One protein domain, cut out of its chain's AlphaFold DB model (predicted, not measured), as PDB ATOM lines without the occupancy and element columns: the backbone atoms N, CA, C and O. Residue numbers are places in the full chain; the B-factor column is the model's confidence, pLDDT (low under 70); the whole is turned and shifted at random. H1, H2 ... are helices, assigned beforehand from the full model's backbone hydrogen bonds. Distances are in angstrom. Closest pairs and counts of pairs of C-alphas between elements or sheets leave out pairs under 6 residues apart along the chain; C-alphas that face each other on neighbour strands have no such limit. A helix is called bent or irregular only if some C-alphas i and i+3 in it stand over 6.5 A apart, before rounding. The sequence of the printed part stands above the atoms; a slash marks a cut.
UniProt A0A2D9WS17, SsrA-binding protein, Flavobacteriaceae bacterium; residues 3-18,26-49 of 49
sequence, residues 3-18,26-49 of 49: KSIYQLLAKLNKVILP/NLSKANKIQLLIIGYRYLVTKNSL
ATOM      1  N   LYS A   3      -4.941   0.894 -12.433       64.00
ATOM      2  CA  LYS A   3      -4.723  -0.219 -13.374       64.00
ATOM      3  C   LYS A   3      -4.480   0.221 -14.821       64.00
ATOM      4  O   LYS A   3      -3.754  -0.466 -15.535       64.00
ATOM      5  N   SER A   4      -5.051   1.344 -15.256       73.81
ATOM      6  CA  SER A   4      -4.925   1.801 -16.650       73.81
ATOM      7  C   SER A   4      -3.531   2.340 -16.964       73.81
ATOM      8  O   SER A   4      -2.995   2.056 -18.031       73.81
ATOM      9  N   ILE A   5      -2.909   3.041 -16.010       75.88
ATOM     10  CA  ILE A   5      -1.569   3.625 -16.166       75.88
ATOM     11  C   ILE A   5      -0.528   2.515 -16.313       75.88
ATOM     12  O   ILE A   5       0.256   2.533 -17.257       75.88
ATOM     13  N   TYR A   6      -0.575   1.492 -15.452       73.69
ATOM     14  CA  TYR A   6       0.348   0.356 -15.538       73.69
ATOM     15  C   TYR A   6       0.153  -0.485 -16.806       73.69
ATOM     16  O   TYR A   6       1.126  -1.011 -17.338       73.69
ATOM     17  N   GLN A   7      -1.067  -0.581 -17.342       73.75
ATOM     18  CA  GLN A   7      -1.316  -1.260 -18.621       73.75
ATOM     19  C   GLN A   7      -0.775  -0.475 -19.818       73.75
ATOM     20  O   GLN A   7      -0.223  -1.072 -20.742       73.75
ATOM     21  N   LEU A   8      -0.904   0.853 -19.798       78.50
ATOM     22  CA  LEU A   8      -0.316   1.736 -20.803       78.50
ATOM     23  C   LEU A   8       1.212   1.642 -20.765       78.50
ATOM     24  O   LEU A   8       1.837   1.422 -21.800       78.50
ATOM     25  N   LEU A   9       1.792   1.669 -19.562       72.94
ATOM     26  CA  LEU A   9       3.220   1.453 -19.339       72.94
ATOM     27  C   LEU A   9       3.672   0.067 -19.821       72.94
ATOM     28  O   LEU A   9       4.711  -0.046 -20.456       72.94
ATOM     29  N   ALA A  10       2.891  -0.988 -19.579       73.31
ATOM     30  CA  ALA A  10       3.206  -2.344 -20.028       73.31
ATOM     31  C   ALA A  10       3.158  -2.484 -21.558       73.31
ATOM     32  O   ALA A  10       4.011  -3.153 -22.141       73.31
ATOM     33  N   LYS A  11       2.197  -1.833 -22.228       71.62
ATOM     34  CA  LYS A  11       2.115  -1.803 -23.697       71.62
ATOM     35  C   LYS A  11       3.263  -1.001 -24.304       71.62
ATOM     36  O   LYS A  11       3.904  -1.492 -25.228       71.62
ATOM     37  N   LEU A  12       3.572   0.170 -23.745       72.25
ATOM     38  CA  LEU A  12       4.727   0.978 -24.143       72.25
ATOM     39  C   LEU A  12       6.035   0.213 -23.927       72.25
ATOM     40  O   LEU A  12       6.847   0.138 -24.842       72.25
ATOM     41  N   ASN A  13       6.196  -0.460 -22.788       69.75
ATOM     42  CA  ASN A  13       7.341  -1.328 -22.529       69.75
ATOM     43  C   ASN A  13       7.420  -2.487 -23.524       69.75
ATOM     44  O   ASN A  13       8.511  -2.857 -23.912       69.75
ATOM     45  N   LYS A  14       6.310  -3.050 -24.000       63.72
ATOM     46  CA  LYS A  14       6.345  -4.141 -24.989       63.72
ATOM     47  C   LYS A  14       6.744  -3.666 -26.395       63.72
ATOM     48  O   LYS A  14       7.318  -4.441 -27.154       63.72
ATOM     49  N   VAL A  15       6.445  -2.407 -26.726       65.12
ATOM     50  CA  VAL A  15       6.779  -1.760 -28.011       65.12
ATOM     51  C   VAL A  15       8.205  -1.199 -28.004       65.12
ATOM     52  O   VAL A  15       8.930  -1.362 -28.981       65.12
ATOM     53  N   ILE A  16       8.626  -0.583 -26.896       60.53
ATOM     54  CA  ILE A  16       9.974  -0.022 -26.700       60.53
ATOM     55  C   ILE A  16      10.980  -1.128 -26.365       60.53
ATOM     56  O   ILE A  16      12.133  -1.071 -26.776       60.53
ATOM     57  N   LEU A  17      10.538  -2.161 -25.649       56.34
ATOM     58  CA  LEU A  17      11.317  -3.327 -25.251       56.34
ATOM     59  C   LEU A  17      10.742  -4.573 -25.959       56.34
ATOM     60  O   LEU A  17      10.155  -5.436 -25.299       56.34
ATOM     61  N   PRO A  18      10.885  -4.728 -27.292       53.19
ATOM     62  CA  PRO A  18      10.530  -5.971 -27.963       53.19
ATOM     63  C   PRO A  18      11.570  -7.024 -27.570       53.19
ATOM     64  O   PRO A  18      12.510  -7.280 -28.307       53.19
ATOM     65  N   ASN A  26      23.192  -6.911 -30.181       55.41
ATOM     66  CA  ASN A  26      24.363  -6.383 -30.861       55.41
ATOM     67  C   ASN A  26      24.762  -5.123 -30.099       55.41
ATOM     68  O   ASN A  26      24.216  -4.047 -30.342       55.41
ATOM     69  N   LEU A  27      25.683  -5.271 -29.148       54.16
ATOM     70  CA  LEU A  27      26.251  -4.182 -28.351       54.16
ATOM     71  C   LEU A  27      26.732  -3.023 -29.244       54.16
ATOM     72  O   LEU A  27      26.595  -1.867 -28.863       54.16
ATOM     73  N   SER A  28      27.166  -3.318 -30.476       56.09
ATOM     74  CA  SER A  28      27.548  -2.331 -31.496       56.09
ATOM     75  C   SER A  28      26.415  -1.428 -32.001       56.09
ATOM     76  O   SER A  28      26.699  -0.383 -32.574       56.09
ATOM     77  N   LYS A  29      25.141  -1.800 -31.822       55.44
ATOM     78  CA  LYS A  29      23.965  -1.013 -32.251       55.44
ATOM     79  C   LYS A  29      23.142  -0.486 -31.071       55.44
ATOM     80  O   LYS A  29      22.066   0.077 -31.276       55.44
ATOM     81  N   ALA A  30      23.619  -0.700 -29.844       61.25
ATOM     82  CA  ALA A  30      22.937  -0.266 -28.636       61.25
ATOM     83  C   ALA A  30      22.952   1.267 -28.536       61.25
ATOM     84  O   ALA A  30      23.991   1.911 -28.675       61.25
ATOM     85  N   ASN A  31      21.785   1.862 -28.285       63.66
ATOM     86  CA  ASN A  31      21.677   3.304 -28.061       63.66
ATOM     87  C   ASN A  31      22.381   3.677 -26.737       63.66
ATOM     88  O   ASN A  31      22.365   2.882 -25.795       63.66
ATOM     89  N   LYS A  32      22.954   4.886 -26.622       66.75
ATOM     90  CA  LYS A  32      23.723   5.345 -25.440       66.75
ATOM     91  C   LYS A  32      22.992   5.107 -24.114       66.75
ATOM     92  O   LYS A  32      23.617   4.750 -23.122       66.75
ATOM     93  N   ILE A  33      21.664   5.228 -24.115       72.69
ATOM     94  CA  ILE A  33      20.808   4.980 -22.946       72.69
ATOM     95  C   ILE A  33      20.817   3.497 -22.527       72.69
ATOM     96  O   ILE A  33      20.875   3.194 -21.340       72.69
ATOM     97  N   GLN A  34      20.810   2.557 -23.475       70.19
ATOM     98  CA  GLN A  34      20.875   1.119 -23.178       70.19
ATOM     99  C   GLN A  34      22.234   0.729 -22.598       70.19
ATOM    100  O   GLN A  34      22.299  -0.059 -21.657       70.19
ATOM    101  N   LEU A  35      23.307   1.325 -23.121       78.19
ATOM    102  CA  LEU A  35      24.655   1.140 -22.591       78.19
ATOM    103  C   LEU A  35      24.767   1.677 -21.153       78.19
ATOM    104  O   LEU A  35      25.350   1.021 -20.295       78.19
ATOM    105  N   LEU A  36      24.136   2.825 -20.875       83.75
ATOM    106  CA  LEU A  36      24.074   3.431 -19.543       83.75
ATOM    107  C   LEU A  36      23.370   2.516 -18.525       83.75
ATOM    108  O   LEU A  36      23.853   2.347 -17.409       83.75
ATOM    109  N   ILE A  37      22.261   1.879 -18.920       81.50
ATOM    110  CA  ILE A  37      21.503   0.947 -18.064       81.50
ATOM    111  C   ILE A  37      22.317  -0.319 -17.764       81.50
ATOM    112  O   ILE A  37      22.320  -0.799 -16.628       81.50
ATOM    113  N   ILE A  38      23.024  -0.859 -18.762       81.12
ATOM    114  CA  ILE A  38      23.899  -2.027 -18.584       81.12
ATOM    115  C   ILE A  38      25.073  -1.676 -17.660       81.12
ATOM    116  O   ILE A  38      25.343  -2.419 -16.717       81.12
ATOM    117  N   GLY A  39      25.717  -0.525 -17.874       85.50
ATOM    118  CA  GLY A  39      26.801  -0.031 -17.023       85.50
ATOM    119  C   GLY A  39      26.356   0.189 -15.577       85.50
ATOM    120  O   GLY A  39      27.035  -0.252 -14.656       85.50
ATOM    121  N   TYR A  40      25.176   0.779 -15.369       82.81
ATOM    122  CA  TYR A  40      24.602   0.959 -14.035       82.81
ATOM    123  C   TYR A  40      24.338  -0.379 -13.329       82.81
ATOM    124  O   TYR A  40      24.748  -0.554 -12.183       82.81
ATOM    125  N   ARG A  41      23.728  -1.360 -14.015       80.56
ATOM    126  CA  ARG A  41      23.537  -2.713 -13.451       80.56
ATOM    127  C   ARG A  41      24.857  -3.362 -13.058       80.56
ATOM    128  O   ARG A  41      24.933  -3.980 -11.997       80.56
ATOM    129  N   TYR A  42      25.872  -3.237 -13.907       86.81
ATOM    130  CA  TYR A  42      27.190  -3.797 -13.637       86.81
ATOM    131  C   TYR A  42      27.821  -3.151 -12.399       86.81
ATOM    132  O   TYR A  42      28.294  -3.854 -11.513       86.81
ATOM    133  N   LEU A  43      27.750  -1.825 -12.293       89.38
ATOM    134  CA  LEU A  43      28.320  -1.060 -11.185       89.38
ATOM    135  C   LEU A  43      27.634  -1.376  -9.847       89.38
ATOM    136  O   LEU A  43      28.315  -1.575  -8.847       89.38
ATOM    137  N   VAL A  44      26.304  -1.514  -9.843       84.31
ATOM    138  CA  VAL A  44      25.536  -1.936  -8.658       84.31
ATOM    139  C   VAL A  44      25.913  -3.350  -8.223       84.31
ATOM    140  O   VAL A  44      26.179  -3.564  -7.048       84.31
ATOM    141  N   THR A  45      25.992  -4.299  -9.160       83.06
ATOM    142  CA  THR A  45      26.333  -5.701  -8.842       83.06
ATOM    143  C   THR A  45      27.770  -5.828  -8.329       83.06
ATOM    144  O   THR A  45      28.054  -6.612  -7.434       83.06
ATOM    145  N   LYS A  46      28.688  -5.034  -8.886       81.69
ATOM    146  CA  LYS A  46      30.102  -5.019  -8.499       81.69
ATOM    147  C   LYS A  46      30.326  -4.351  -7.136       81.69
ATOM    148  O   LYS A  46      31.286  -4.696  -6.466       81.69
ATOM    149  N   ASN A  47      29.454  -3.426  -6.731       74.19
ATOM    150  CA  ASN A  47      29.473  -2.798  -5.404       74.19
ATOM    151  C   ASN A  47      28.623  -3.537  -4.357       74.19
ATOM    152  O   ASN A  47      28.692  -3.188  -3.183       74.19
ATOM    153  N   SER A  48      27.794  -4.504  -4.757       65.75
ATOM    154  CA  SER A  48      26.991  -5.315  -3.831       65.75
ATOM    155  C   SER A  48      27.709  -6.584  -3.358       65.75
ATOM    156  O   SER A  48      27.049  -7.476  -2.828       65.75
ATOM    157  N   LEU A  49      29.010  -6.697  -3.625       54.31
ATOM    158  CA  LEU A  49      29.871  -7.847  -3.346       54.31
ATOM    159  C   LEU A  49      30.984  -7.442  -2.380       54.31
ATOM    160  O   LEU A  49      31.491  -6.307  -2.530       54.31
TER     161      LEU A  49
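This is residues 3 to 18 and 26 to 49 of the 49 residues of the protein "SsrA-binding protein" of Flavobacteriaceae bacterium (UniProt A0A2D9WS17). Two separate helices, H1 and H2, stand as the two legs of an open V whose point is missing: the chain is cut there, and the legs have no contact with each other. A short stretch, residues 26 to 31, leads from the cut into H2. The printed part has 40 residues with two named helices, H1 then H2 along the chain, and no named strand, and its class is all helix. It is extended, with a radius of gyration of the C-alphas of 14.1 A, and its flat outline spans 38 by 27 by 12 A.

H1, residues 3 to 16, and H2, residues 32 to 47, are apart, with no C-alpha of the one within 8 A of the other. The N-to-C direction has a z component of -0.69 in H1 and 0.86 in H2. Residues 3 to 18, of which 3 to 16 belong to H1, stand free, and so do residues 36 to 49, of which 36 to 47 belong to H2. In both H1 and H2 every O i to N i+4 pair is within hydrogen-bond range.

H1 begins at C-alpha 3 (-4.723, -0.219, -13.374) and ends at C-alpha 16 (9.974, -0.022, -26.700), 19.8 A from first to last C-alpha. H2, the longest helix with 16 residues, ends at C-alpha 47 (29.473, -2.798, -5.404) and measures 22.4 A. Neither helix is bent.

The two C-alphas farthest apart are those of Ser 4 and Leu 49, at 38.5 A. Residues 19 to 25 are not printed, and C-alphas 18 and 26 are 14.1 A apart across the cut. The link from H1 to H2 runs across this cut. The mean pLDDT of the printed part is 71.2, and the model's confidence is under 70 at residue 3, residues 13 to 18, residues 26 to 32 and residues 48 to 49.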